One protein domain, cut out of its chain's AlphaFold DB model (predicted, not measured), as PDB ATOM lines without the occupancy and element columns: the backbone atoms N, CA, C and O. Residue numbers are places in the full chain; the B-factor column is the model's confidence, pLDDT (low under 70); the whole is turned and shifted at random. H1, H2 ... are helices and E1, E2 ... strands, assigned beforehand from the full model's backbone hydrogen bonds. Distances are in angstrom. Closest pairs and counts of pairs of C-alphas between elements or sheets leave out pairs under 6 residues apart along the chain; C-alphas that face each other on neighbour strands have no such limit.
ATOM      1  N   ARG A 731      45.961 -27.888  36.883       71.44
ATOM      2  CA  ARG A 731      46.294 -26.491  36.552       71.44
ATOM      3  C   ARG A 731      47.064 -26.367  35.238       71.44
ATOM      4  O   ARG A 731      46.844 -25.432  34.467       71.44
ATOM      5  N   ALA A 732      47.941 -27.327  34.944       70.12
ATOM      6  CA  ALA A 732      48.651 -27.393  33.670       70.12
ATOM      7  C   ALA A 732      47.709 -27.780  32.516       70.12
ATOM      8  O   ALA A 732      47.852 -27.237  31.419       70.12
ATOM      9  N   GLN A 733      46.720 -28.651  32.761       70.75
ATOM     10  CA  GLN A 733      45.697 -28.990  31.766       70.75
ATOM     11  C   GLN A 733      44.809 -27.773  31.437       70.75
ATOM     12  O   GLN A 733      44.682 -27.418  30.262       70.75
ATOM     13  N   PHE A 734      44.286 -27.073  32.453       77.50
ATOM     14  CA  PHE A 734      43.484 -25.851  32.282       77.50
ATOM     15  C   PHE A 734      44.200 -24.798  31.417       77.50
ATOM     16  O   PHE A 734      43.635 -24.281  30.447       77.50
ATOM     17  N   LYS A 735      45.485 -24.543  31.702       75.44
ATOM     18  CA  LYS A 735      46.298 -23.559  30.967       75.44
ATOM     19  C   LYS A 735      46.543 -23.913  29.500       75.44
ATOM     20  O   LYS A 735      46.750 -23.003  28.702       75.44
ATOM     21  N   ARG A 736      46.501 -25.194  29.119       71.44
ATOM     22  CA  ARG A 736      46.622 -25.615  27.709       71.44
ATOM     23  C   ARG A 736      45.301 -25.559  26.948       71.44
ATOM     24  O   ARG A 736      45.323 -25.293  25.752       71.44
ATOM     25  N   GLN A 737      44.186 -25.859  27.612       71.06
ATOM     26  CA  GLN A 737      42.903 -26.117  26.945       71.06
ATOM     27  C   GLN A 737      41.984 -24.893  26.926       71.06
ATOM     28  O   GLN A 737      41.405 -24.572  25.892       71.06
ATOM     29  N   GLU A 738      41.880 -24.179  28.046       77.31
ATOM     30  CA  GLU A 738      40.848 -23.155  28.242       77.31
ATOM     31  C   GLU A 738      41.422 -21.728  28.151       77.31
ATOM     32  O   GLU A 738      40.778 -20.836  27.606       77.31
ATOM     33  N   HIS A 739      42.668 -21.499  28.591       78.19
ATOM     34  CA  HIS A 739      43.281 -20.159  28.687       78.19
ATOM     35  C   HIS A 739      43.266 -19.353  27.373       78.19
ATOM     36  O   HIS A 739      43.028 -18.145  27.392       78.19
ATOM     37  N   GLN A 740      43.520 -19.983  26.219       78.25
ATOM     38  CA  GLN A 740      43.520 -19.271  24.933       78.25
ATOM     39  C   GLN A 740      42.100 -18.905  24.470       78.25
ATOM     40  O   GLN A 740      41.915 -17.881  23.811       78.25
ATOM     41  N   VAL A 741      41.099 -19.721  24.817       78.44
ATOM     42  CA  VAL A 741      39.687 -19.457  24.507       78.44
ATOM     43  C   VAL A 741      39.152 -18.372  25.437       78.44
ATOM     44  O   VAL A 741      38.609 -17.385  24.956       78.44
ATOM     45  N   LEU A 742      39.392 -18.498  26.747       80.44
ATOM     46  CA  LEU A 742      38.991 -17.519  27.760       80.44
ATOM     47  C   LEU A 742      39.611 -16.137  27.518       80.44
ATOM     48  O   LEU A 742      38.916 -15.142  27.666       80.44
ATOM     49  N   SER A 743      40.876 -16.063  27.090       81.81
ATOM     50  CA  SER A 743      41.546 -14.786  26.792       81.81
ATOM     51  C   SER A 743      40.933 -14.072  25.586       81.81
ATOM     52  O   SER A 743      40.675 -12.871  25.651       81.81
ATOM     53  N   LYS A 744      40.629 -14.811  24.511       77.25
ATOM     54  CA  LYS A 744      39.900 -14.261  23.357       77.25
ATOM     55  C   LYS A 744      38.481 -13.850  23.727       77.25
ATOM     56  O   LYS A 744      38.004 -12.840  23.236       77.25
ATOM     57  N   LEU A 745      37.817 -14.629  24.577       77.75
ATOM     58  CA  LEU A 745      36.459 -14.344  25.015       77.75
ATOM     59  C   LEU A 745      36.402 -13.082  25.882       77.75
ATOM     60  O   LEU A 745      35.579 -12.221  25.621       77.75
ATOM     61  N   PHE A 746      37.296 -12.943  26.863       78.75
ATOM     62  CA  PHE A 746      37.365 -11.765  27.732       78.75
ATOM     63  C   PHE A 746      37.571 -10.484  26.916       78.75
ATOM     64  O   PHE A 746      36.796  -9.548  27.062       78.75
ATOM     65  N   ALA A 747      38.505 -10.497  25.959       77.44
ATOM     66  CA  ALA A 747      38.749  -9.377  25.047       77.44
ATOM     67  C   ALA A 747      37.591  -9.064  24.070       77.44
ATOM     68  O   ALA A 747      37.633  -8.036  23.402       77.44
ATOM     69  N   LEU A 748      36.590  -9.945  23.946       73.44
ATOM     70  CA  LEU A 748      35.361  -9.702  23.176       73.44
ATOM     71  C   LEU A 748      34.167  -9.317  24.070       73.44
ATOM     72  O   LEU A 748      33.209  -8.734  23.574       73.44
ATOM     73  N   MET A 749      34.203  -9.656  25.363       75.62
ATOM     74  CA  MET A 749      33.181  -9.279  26.352       75.62
ATOM     75  C   MET A 749      33.432  -7.884  26.944       75.62
ATOM     76  O   MET A 749      32.476  -7.214  27.325       75.62
ATOM     77  N   ASP A 750      34.695  -7.456  26.998       79.00
ATOM     78  CA  ASP A 750      35.150  -6.109  27.362       79.00
ATOM     79  C   ASP A 750      34.832  -5.113  26.223       79.00
ATOM     80  O   ASP A 750      35.673  -4.768  25.390       79.00
ATOM     81  N   LEU A 751      33.553  -4.728  26.123       65.38
ATOM     82  CA  LEU A 751      33.021  -3.875  25.050       65.38
ATOM     83  C   LEU A 751      33.396  -2.391  25.196       65.38
ATOM     84  O   LEU A 751      33.273  -1.642  24.223       65.38
ATOM     85  N   ASP A 752      33.816  -1.955  26.385       72.38
ATOM     86  CA  ASP A 752      34.259  -0.586  26.660       72.38
ATOM     87  C   ASP A 752      35.791  -0.441  26.755       72.38
ATOM     88  O   ASP A 752      36.291   0.683  26.851       72.38
ATOM     89  N   ALA A 753      36.531  -1.550  26.619       65.75
ATOM     90  CA  ALA A 753      37.985  -1.645  26.751       65.75
ATOM     91  C   ALA A 753      38.504  -1.165  28.122       65.75
ATOM     92  O   ALA A 753      39.615  -0.632  28.229       65.75
ATOM     93  N   SER A 754      37.695  -1.345  29.169       73.50
ATOM     94  CA  SER A 754      38.020  -1.009  30.559       73.50
ATOM     95  C   SER A 754      39.060  -1.952  31.176       73.50
ATOM     96  O   SER A 754      39.732  -1.587  32.146       73.50
ATOM     97  N   GLY A 755      39.231  -3.156  30.619       69.94
ATOM     98  CA  GLY A 755      40.049  -4.225  31.195       69.94
ATOM     99  C   GLY A 755      39.350  -4.995  32.322       69.94
ATOM    100  O   GLY A 755      39.961  -5.888  32.928       69.94
ATOM    101  N   THR A 756      38.084  -4.678  32.603       79.88
ATOM    102  CA  THR A 756      37.194  -5.435  33.483       79.88
ATOM    103  C   THR A 756      35.980  -5.932  32.693       79.88
ATOM    104  O   THR A 756      35.671  -5.454  31.610       79.88
ATOM    105  N   VAL A 757      35.317  -6.971  33.198       80.12
ATOM    106  CA  VAL A 757      34.045  -7.457  32.647       80.12
ATOM    107  C   VAL A 757      33.060  -7.567  33.797       80.12
ATOM    108  O   VAL A 757      33.332  -8.267  34.779       80.12
ATOM    109  N   ASN A 758      31.912  -6.897  33.695       81.12
ATOM    110  CA  ASN A 758      30.850  -7.004  34.689       81.12
ATOM    111  C   ASN A 758      29.883  -8.169  34.392       81.12
ATOM    112  O   ASN A 758      29.851  -8.757  33.304       81.12
ATOM    113  N   GLN A 759      29.069  -8.529  35.388       76.38
ATOM    114  CA  GLN A 759      28.137  -9.661  35.285       76.38
ATOM    115  C   GLN A 759      27.129  -9.508  34.124       76.38
ATOM    116  O   GLN A 759      26.637 -10.508  33.590       76.38
ATOM    117  N   ASN A 760      26.795  -8.276  33.735       72.88
ATOM    118  CA  ASN A 760      25.782  -7.998  32.723       72.88
ATOM    119  C   ASN A 760      26.362  -8.001  31.304       72.88
ATOM    120  O   ASN A 760      25.726  -8.589  30.432       72.88
ATOM    121  N   GLU A 761      27.568  -7.468  31.087       78.44
ATOM    122  CA  GLU A 761      28.339  -7.660  29.846       78.44
ATOM    123  C   GLU A 761      28.535  -9.140  29.557       78.44
ATOM    124  O   GLU A 761      28.141  -9.611  28.492       78.44
ATOM    125  N   MET A 762      29.032  -9.908  30.534       75.38
ATOM    126  CA  MET A 762      29.258 -11.338  30.339       75.38
ATOM    127  C   MET A 762      27.960 -12.077  29.981       75.38
ATOM    128  O   MET A 762      27.954 -12.919  29.085       75.38
ATOM    129  N   ARG A 763      26.829 -11.752  30.626       72.50
ATOM    130  CA  ARG A 763      25.515 -12.314  30.257       72.50
ATOM    131  C   ARG A 763      25.068 -11.897  28.856       72.50
ATOM    132  O   ARG A 763      24.542 -12.733  28.124       72.50
ATOM    133  N   TRP A 764      25.221 -10.625  28.498       70.38
ATOM    134  CA  TRP A 764      24.734 -10.076  27.231       70.38
ATOM    135  C   TRP A 764      25.534 -10.637  26.053       70.38
ATOM    136  O   TRP A 764      24.943 -11.200  25.128       70.38
ATOM    137  N   ALA A 765      26.861 -10.609  26.171       72.75
ATOM    138  CA  ALA A 765      27.809 -11.145  25.207       72.75
ATOM    139  C   ALA A 765      27.617 -12.653  24.974       72.75
ATOM    140  O   ALA A 765      27.502 -13.115  23.840       72.75
ATOM    141  N   LEU A 766      27.483 -13.441  26.048       69.06
ATOM    142  CA  LEU A 766      27.281 -14.891  25.938       69.06
ATOM    143  C   LEU A 766      25.902 -15.293  25.382       69.06
ATOM    144  O   LEU A 766      25.766 -16.409  24.874       69.06
ATOM    145  N   GLN A 767      24.884 -14.431  25.493       66.38
ATOM    146  CA  GLN A 767      23.508 -14.751  25.092       66.38
ATOM    147  C   GLN A 767      23.104 -14.183  23.721       66.38
ATOM    148  O   GLN A 767      22.218 -14.756  23.082       66.38
ATOM    149  N   ARG A 768      23.693 -13.065  23.270       57.78
ATOM    150  CA  ARG A 768      23.263 -12.363  22.044       57.78
ATOM    151  C   ARG A 768      24.314 -12.308  20.937       57.78
ATOM    152  O   ARG A 768      23.911 -12.249  19.776       57.78
ATOM    153  N   ASP A 769      25.607 -12.378  21.252       67.81
ATOM    154  CA  ASP A 769      26.644 -12.177  20.238       67.81
ATOM    155  C   ASP A 769      26.990 -13.468  19.490       67.81
ATOM    156  O   ASP A 769      27.430 -14.477  20.053       67.81
ATOM    157  N   ALA A 770      26.798 -13.412  18.170       65.88
ATOM    158  CA  ALA A 770      26.934 -14.547  17.261       65.88
ATOM    159  C   ALA A 770      28.370 -15.093  17.151       65.88
ATOM    160  O   ALA A 770      28.541 -16.233  16.729       65.88
ATOM    161  N   GLU A 771      29.380 -14.315  17.549       70.06
ATOM    162  CA  GLU A 771      30.803 -14.695  17.525       70.06
ATOM    163  C   GLU A 771      31.293 -15.223  18.886       70.06
ATOM    164  O   GLU A 771      32.078 -16.170  18.957       70.06
ATOM    165  N   ILE A 772      30.769 -14.673  19.984       71.00
ATOM    166  CA  ILE A 772      31.160 -15.003  21.363       71.00
ATOM    167  C   ILE A 772      30.513 -16.326  21.804       71.00
ATOM    168  O   ILE A 772      31.172 -17.199  22.373       71.00
ATOM    169  N   HIS A 773      29.238 -16.530  21.470       71.00
ATOM    170  CA  HIS A 773      28.483 -17.742  21.790       71.00
ATOM    171  C   HIS A 773      29.055 -19.057  21.195       71.00
ATOM    172  O   HIS A 773      29.107 -20.047  21.933       71.00
ATOM    173  N   PRO A 774      29.512 -19.151  19.924       74.25
ATOM    174  CA  PRO A 774      30.186 -20.354  19.432       74.25
ATOM    175  C   PRO A 774      31.560 -20.558  20.084       74.25
ATOM    176  O   PRO A 774      31.894 -21.697  20.409       74.25
ATOM    177  N   LEU A 775      32.325 -19.494  20.365       73.00
ATOM    178  CA  LEU A 775      33.604 -19.605  21.079       73.00
ATOM    179  C   LEU A 775      33.412 -20.154  22.502       73.00
ATOM    180  O   LEU A 775      34.102 -21.103  22.887       73.00
ATOM    181  N   ALA A 776      32.411 -19.667  23.240       74.50
ATOM    182  CA  ALA A 776      32.034 -20.162  24.568       74.50
ATOM    183  C   ALA A 776      31.474 -21.604  24.576       74.50
ATOM    184  O   ALA A 776      31.356 -22.220  25.635       74.50
ATOM    185  N   LYS A 777      31.141 -22.168  23.406       73.69
ATOM    186  CA  LYS A 777      30.790 -23.590  23.245       73.69
ATOM    187  C   LYS A 777      31.989 -24.495  22.961       73.69
ATOM    188  O   LYS A 777      31.845 -25.709  23.111       73.69
ATOM    189  N   THR A 778      33.139 -23.945  22.558       75.62
ATOM    190  CA  THR A 778      34.366 -24.741  22.343       75.62
ATOM    191  C   THR A 778      35.044 -25.121  23.661       75.62
ATOM    192  O   THR A 778      35.613 -26.204  23.770       75.62
ATOM    193  N   SER A 779      34.917 -24.262  24.672       77.12
ATOM    194  CA  SER A 779      35.393 -24.461  26.041       77.12
ATOM    195  C   SER A 779      34.511 -25.465  26.789       77.12
ATOM    196  O   SER A 779      33.283 -25.327  26.853       77.12
ATOM    197  N   GLN A 780      35.123 -26.489  27.389       73.31
ATOM    198  CA  GLN A 780      34.381 -27.496  28.155       73.31
ATOM    199  C   GLN A 780      33.821 -26.892  29.446       73.31
ATOM    200  O   GLN A 780      32.697 -27.219  29.837       73.31
ATOM    201  N   LEU A 781      34.582 -25.970  30.050       76.06
ATOM    202  CA  LEU A 781      34.214 -25.224  31.249       76.06
ATOM    203  C   LEU A 781      32.971 -24.355  31.018       76.06
ATOM    204  O   LEU A 781      31.944 -24.545  31.673       76.06
ATOM    205  N   LEU A 782      33.037 -23.423  30.062       72.25
ATOM    206  CA  LEU A 782      31.947 -22.472  29.829       72.25
ATOM    207  C   LEU A 782      30.681 -23.153  29.320       72.25
ATOM    208  O   LEU A 782      29.592 -22.771  29.734       72.25
ATOM    209  N   ARG A 783      30.787 -24.226  28.531       75.94
ATOM    210  CA  ARG A 783      29.625 -25.040  28.145       75.94
ATOM    211  C   ARG A 783      28.871 -25.615  29.356       75.94
ATOM    212  O   ARG A 783      27.644 -25.703  29.316       75.94
ATOM    213  N   LEU A 784      29.571 -26.001  30.429       73.12
ATOM    214  CA  LEU A 784      28.942 -26.468  31.673       73.12
ATOM    215  C   LEU A 784      28.382 -25.307  32.507       73.12
ATOM    216  O   LEU A 784      27.265 -25.412  33.015       73.12
ATOM    217  N   LEU A 785      29.109 -24.190  32.600       70.12
ATOM    218  CA  LEU A 785      28.672 -23.000  33.339       70.12
ATOM    219  C   LEU A 785      27.457 -22.314  32.690       70.12
ATOM    220  O   LEU A 785      26.513 -21.958  33.389       70.12
ATOM    221  N   LEU A 786      27.409 -22.223  31.359       70.00
ATOM    222  CA  LEU A 786      26.250 -21.736  30.599       70.00
ATOM    223  C   LEU A 786      25.008 -22.612  30.809       70.00
ATOM    224  O   LEU A 786      23.893 -22.099  30.884       70.00
ATOM    225  N   LYS A 787      25.188 -23.932  30.952       74.38
ATOM    226  CA  LYS A 787      24.093 -24.860  31.281       74.38
ATOM    227  C   LYS A 787      23.592 -24.689  32.724       74.38
ATOM    228  O   LYS A 787      22.462 -25.063  33.023       74.38
ATOM    229  N   GLN A 788      24.411 -24.139  33.621       72.75
ATOM    230  CA  GLN A 788      24.109 -23.971  35.043       72.75
ATOM    231  C   GLN A 788      24.268 -22.504  35.456       72.75
ATOM    232  O   GLN A 788      25.234 -22.131  36.117       72.75
ATOM    233  N   ARG A 789      23.271 -21.683  35.101       66.94
ATOM    234  CA  ARG A 789      23.219 -20.230  35.355       66.94
ATOM    235  C   ARG A 789      23.678 -19.810  36.760       66.94
ATOM    236  O   ARG A 789      24.413 -18.839  36.886       66.94
ATOM    237  N   THR A 790      23.317 -20.565  37.797       71.50
ATOM    238  CA  THR A 790      23.727 -20.298  39.187       71.50
ATOM    239  C   THR A 790      25.236 -20.424  39.423       71.50
ATOM    240  O   THR A 790      25.778 -19.705  40.256       71.50
ATOM    241  N   ARG A 791      25.942 -21.298  38.690       68.44
ATOM    242  CA  ARG A 791      27.411 -21.423  38.750       68.44
ATOM    243  C   ARG A 791      28.120 -20.315  37.973       68.44
ATOM    244  O   ARG A 791      29.170 -19.861  38.408       68.44
ATOM    245  N   LEU A 792      27.530 -19.855  36.870       71.88
ATOM    246  CA  LEU A 792      28.004 -18.674  36.143       71.88
ATOM    247  C   LEU A 792      27.876 -17.409  37.007       71.88
ATOM    248  O   LEU A 792      28.804 -16.612  37.080       71.88
ATOM    249  N   GLU A 793      26.764 -17.259  37.727       71.38
ATOM    250  CA  GLU A 793      26.544 -16.157  38.674       71.38
ATOM    251  C   GLU A 793      27.487 -16.248  39.890       71.38
ATOM    252  O   GLU A 793      28.023 -15.231  40.333       71.38
ATOM    253  N   ALA A 794      27.798 -17.463  40.358       71.88
ATOM    254  CA  ALA A 794      28.776 -17.697  41.425       71.88
ATOM    255  C   ALA A 794      30.221 -17.291  41.068       71.88
ATOM    256  O   ALA A 794      31.008 -17.067  41.983       71.88
ATOM    257  N   LEU A 795      30.578 -17.137  39.782       68.44
ATOM    258  CA  LEU A 795      31.879 -16.570  39.397       68.44
ATOM    259  C   LEU A 795      32.017 -15.088  39.769       68.44
ATOM    260  O   LEU A 795      33.143 -14.617  39.882       68.44
ATOM    261  N   PHE A 796      30.922 -14.357  39.990       67.88
ATOM    262  CA  PHE A 796      30.949 -12.938  40.379       67.88
ATOM    263  C   PHE A 796      30.817 -12.763  41.898       67.88
ATOM    264  O   PHE A 796      31.537 -11.954  42.486       67.88
ATOM    265  N   SER A 797      30.020 -13.610  42.557       70.94
ATOM    266  CA  SER A 797      29.832 -13.616  44.013       70.94
ATOM    267  C   SER A 797      31.146 -13.682  44.806       70.94
ATOM    268  O   SER A 797      31.928 -14.626  44.697       70.94
ATOM    269  N   SER A 798      31.369 -12.701  45.679       52.25
ATOM    270  CA  SER A 798      32.564 -12.568  46.520       52.25
ATOM    271  C   SER A 798      32.534 -13.479  47.761       52.25
ATOM    272  O   SER A 798      32.514 -13.014  48.898       52.25
ATOM    273  N   HIS A 799      32.548 -14.801  47.569       44.25
ATOM    274  CA  HIS A 799      32.738 -15.777  48.655       44.25
ATOM    275  C   HIS A 799      34.005 -16.616  48.430       44.25
ATOM    276  O   HIS A 799      33.959 -17.613  47.708       44.25
ATOM    277  N   PRO A 800      35.145 -16.240  49.044       41.59
ATOM    278  CA  PRO A 800      36.320 -17.102  49.114       41.59
ATOM    279  C   PRO A 800      36.009 -18.313  50.000       41.59
ATOM    280  O   PRO A 800      35.510 -18.146  51.112       41.59
ATOM    281  N   LEU A 819      34.982  -7.968  37.177       76.12
ATOM    282  CA  LEU A 819      36.110  -8.898  37.242       76.12
ATOM    283  C   LEU A 819      37.214  -8.456  36.279       76.12
ATOM    284  O   LEU A 819      37.014  -8.443  35.067       76.12
ATOM    285  N   SER A 820      38.402  -8.159  36.806       81.31
ATOM    286  CA  SER A 820      39.607  -8.034  35.977       81.31
ATOM    287  C   SER A 820      40.039  -9.398  35.434       81.31
ATOM    288  O   SER A 820      39.728 -10.439  36.025       81.31
ATOM    289  N   TRP A 821      40.800  -9.396  34.336       79.12
ATOM    290  CA  TRP A 821      41.284 -10.611  33.667       79.12
ATOM    291  C   TRP A 821      41.903 -11.643  34.627       79.12
ATOM    292  O   TRP A 821      41.528 -12.815  34.595       79.12
ATOM    293  N   ASP A 822      42.792 -11.213  35.528       75.44
ATOM    294  CA  ASP A 822      43.488 -12.113  36.455       75.44
ATOM    295  C   ASP A 822      42.540 -12.736  37.497       75.44
ATOM    296  O   ASP A 822      42.674 -13.912  37.845       75.44
ATOM    297  N   VAL A 823      41.547 -11.975  37.975       80.75
ATOM    298  CA  VAL A 823      40.549 -12.455  38.948       80.75
ATOM    299  C   VAL A 823      39.535 -13.377  38.271       80.75
ATOM    300  O   VAL A 823      39.182 -14.413  38.835       80.75
ATOM    301  N   PHE A 824      39.097 -13.035  37.057       80.62
ATOM    302  CA  PHE A 824      38.249 -13.884  36.225       80.62
ATOM    303  C   PHE A 824      38.933 -15.228  35.940       80.62
ATOM    304  O   PHE A 824      38.357 -16.284  36.205       80.62
ATOM    305  N   LEU A 825      40.192 -15.199  35.491       81.69
ATOM    306  CA  LEU A 825      40.962 -16.401  35.187       81.69
ATOM    307  C   LEU A 825      41.177 -17.276  36.425       81.69
ATOM    308  O   LEU A 825      40.993 -18.486  36.324       81.69
ATOM    309  N   ALA A 826      41.499 -16.694  37.584       78.19
ATOM    310  CA  ALA A 826      41.647 -17.448  38.830       78.19
ATOM    311  C   ALA A 826      40.340 -18.154  39.239       78.19
ATOM    312  O   ALA A 826      40.352 -19.346  39.542       78.19
ATOM    313  N   ARG A 827      39.191 -17.463  39.170       80.12
ATOM    314  CA  ARG A 827      37.883 -18.068  39.483       80.12
ATOM    315  C   ARG A 827      37.473 -19.137  38.461       80.12
ATOM    316  O   ARG A 827      36.864 -20.137  38.840       80.12
ATOM    317  N   CYS A 828      37.836 -18.975  37.188       79.56
ATOM    318  CA  CYS A 828      37.672 -20.019  36.174       79.56
ATOM    319  C   CYS A 828      38.604 -21.224  36.404       79.56
ATOM    320  O   CYS A 828      38.153 -22.352  36.220       79.56
ATOM    321  N   GLU A 829      39.853 -21.013  36.836       80.50
ATOM    322  CA  GLU A 829      40.804 -22.081  37.190       80.50
ATOM    323  C   GLU A 829      40.277 -22.900  38.379       80.50
ATOM    324  O   GLU A 829      40.174 -24.124  38.287       80.50
ATOM    325  N   ASP A 830      39.840 -22.239  39.455       78.56
ATOM    326  CA  ASP A 830      39.258 -22.911  40.622       78.56
ATOM    327  C   ASP A 830      37.951 -23.642  40.264       78.56
ATOM    328  O   ASP A 830      37.771 -24.805  40.631       78.56
ATOM    329  N   SER A 831      37.068 -23.024  39.468       76.69
ATOM    330  CA  SER A 831      35.848 -23.681  38.978       76.69
ATOM    331  C   SER A 831      36.153 -24.908  38.108       76.69
ATOM    332  O   SER A 831      35.499 -25.941  38.262       76.69
ATOM    333  N   TYR A 832      37.172 -24.844  37.246       80.62
ATOM    334  CA  TYR A 832      37.626 -25.980  36.443       80.62
ATOM    335  C   TYR A 832      38.145 -27.123  37.320       80.62
ATOM    336  O   TYR A 832      37.739 -28.270  37.133       80.62
ATOM    337  N   ILE A 833      38.983 -26.823  38.318       79.50
ATOM    338  CA  ILE A 833      39.512 -27.820  39.261       79.50
ATOM    339  C   ILE A 833      38.373 -28.467  40.060       79.50
ATOM    340  O   ILE A 833      38.345 -29.692  40.194       79.50
ATOM    341  N   CYS A 834      37.401 -27.684  40.537       76.56
ATOM    342  CA  CYS A 834      36.212 -28.215  41.205       76.56
ATOM    343  C   CYS A 834      35.395 -29.133  40.284       76.56
ATOM    344  O   CYS A 834      35.026 -30.227  40.698       76.56
ATOM    345  N   LEU A 835      35.152 -28.746  39.028       76.94
ATOM    346  CA  LEU A 835      34.385 -29.556  38.070       76.94
ATOM    347  C   LEU A 835      35.127 -30.829  37.619       76.94
ATOM    348  O   LEU A 835      34.484 -31.850  37.366       76.94
ATOM    349  N   MET A 836      36.461 -30.796  37.565       74.69
ATOM    350  CA  MET A 836      37.314 -31.979  37.388       74.69
ATOM    351  C   MET A 836      37.224 -32.916  38.603       74.69
ATOM    352  O   MET A 836      37.070 -34.124  38.440       74.69
ATOM    353  N   ALA A 837      37.256 -32.375  39.826       72.69
ATOM    354  CA  ALA A 837      37.111 -33.149  41.061       72.69
ATOM    355  C   ALA A 837      35.690 -33.728  41.249       72.69
ATOM    356  O   ALA A 837      35.538 -34.820  41.792       72.69
ATOM    357  N   GLU A 838      34.659 -33.035  40.757       74.00
ATOM    358  CA  GLU A 838      33.278 -33.532  40.653       74.00
ATOM    359  C   GLU A 838      33.087 -34.567  39.521       74.00
ATOM    360  O   GLU A 838      32.019 -35.171  39.420       74.00
ATOM    361  N   GLY A 839      34.092 -34.786  38.661       67.94
ATOM    362  CA  GLY A 839      34.025 -35.719  37.528       67.94
ATOM    363  C   GLY A 839      33.136 -35.254  36.365       67.94
ATOM    364  O   GLY A 839      32.770 -36.064  35.512       67.94
TER     365      GLY A 839
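What this domain is: This is residues 731 to 800 and 819 to 839 of the 987 residues of the protein "Calmodulin" of Phytophthora rubi (UniProt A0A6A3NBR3). Short helices gather round a common middle in a rounded cluster, with the long helix H7 on one side and the antiparallel pair H2 and H4, side by side, on another. H3 stands across the end of that pair where H2 ends and H4 begins, H5 and H6 make successive corners after H4, and H1 packs crosswise on H7. The printed part has 91 residues with seven named helices and one named strand, in the order H1, H2, E1, H3, H4, H5, H6, H7, and its class is mostly helix. It is compact, with a radius of gyration of the C-alphas of 12.2 A and spans of 35 by 27 by 23 A.

Where its parts are: H1, residues 731 to 737, begins with C-alpha 731 at (46.294, -26.491, 36.552). H2, residues 739 to 749, is 15.0 A long, and E1, residues 756 to 758, follows. H3 is residues 759 to 768, 14.4 A long, with C-alpha 759 at (28.137, -9.661, 35.285). H4 is residues 772 to 778, H5 is residues 780 to 787 and H6 is residues 789 to 794. H7, residues 821 to 837, is the longest helix at 24.1 A and ends with C-alpha 837 at (37.111, -33.149, 41.061).

How they stand to each other: H1 touches residues 829 to 833 of H7 about perpendicular, at 77 degrees, with the closest C-alphas those of Phe 734 and Glu 829, 6.7 A apart. H2 touches H4 at a shallow tilt of 15 degrees, opposite ways, closest at the C-alphas of Leu 745 and Ile 772, 6.5 A. H2 touches H3 about perpendicular, at 87 degrees, with C-alphas 749 and 765 closest, 5.8 A apart. H2 and residues 821 to 825 of H7 only just touch, with 3 pairs of C-alphas within 8 A, the closest being Phe 746 and Trp 821 at 7.2 A. E1 pairs with no named strand, but its residues 756 to 757 pair antiparallel with residues 819 to 820. H3 and H4 touch only at the corner, closest at C-alphas 766 and 773, 5.2 A. H4 and H5, and H5 and H6, only just touch and only at the corner, with 3 pairs of C-alphas within 8 A in each case. H5 is close to but not clearly touching H7, with C-alphas 781 and 832 closest at 6.3 A, and H6 and H7 are near each other. In H1 to H7 every O i to N i+4 pair is within hydrogen-bond range.

The domain as a whole: The two C-alphas farthest apart, those of Asp 752 and Gly 839, are 36.8 A from each other. Residues 801 to 818 are not printed, and C-alphas 800 and 819 are 14.4 A apart across that cut. Of the links that are printed whole, none is long. The mean pLDDT of the printed part is 73.3, and 16 residues are under 70, among them 766 to 770 and 798 to 800.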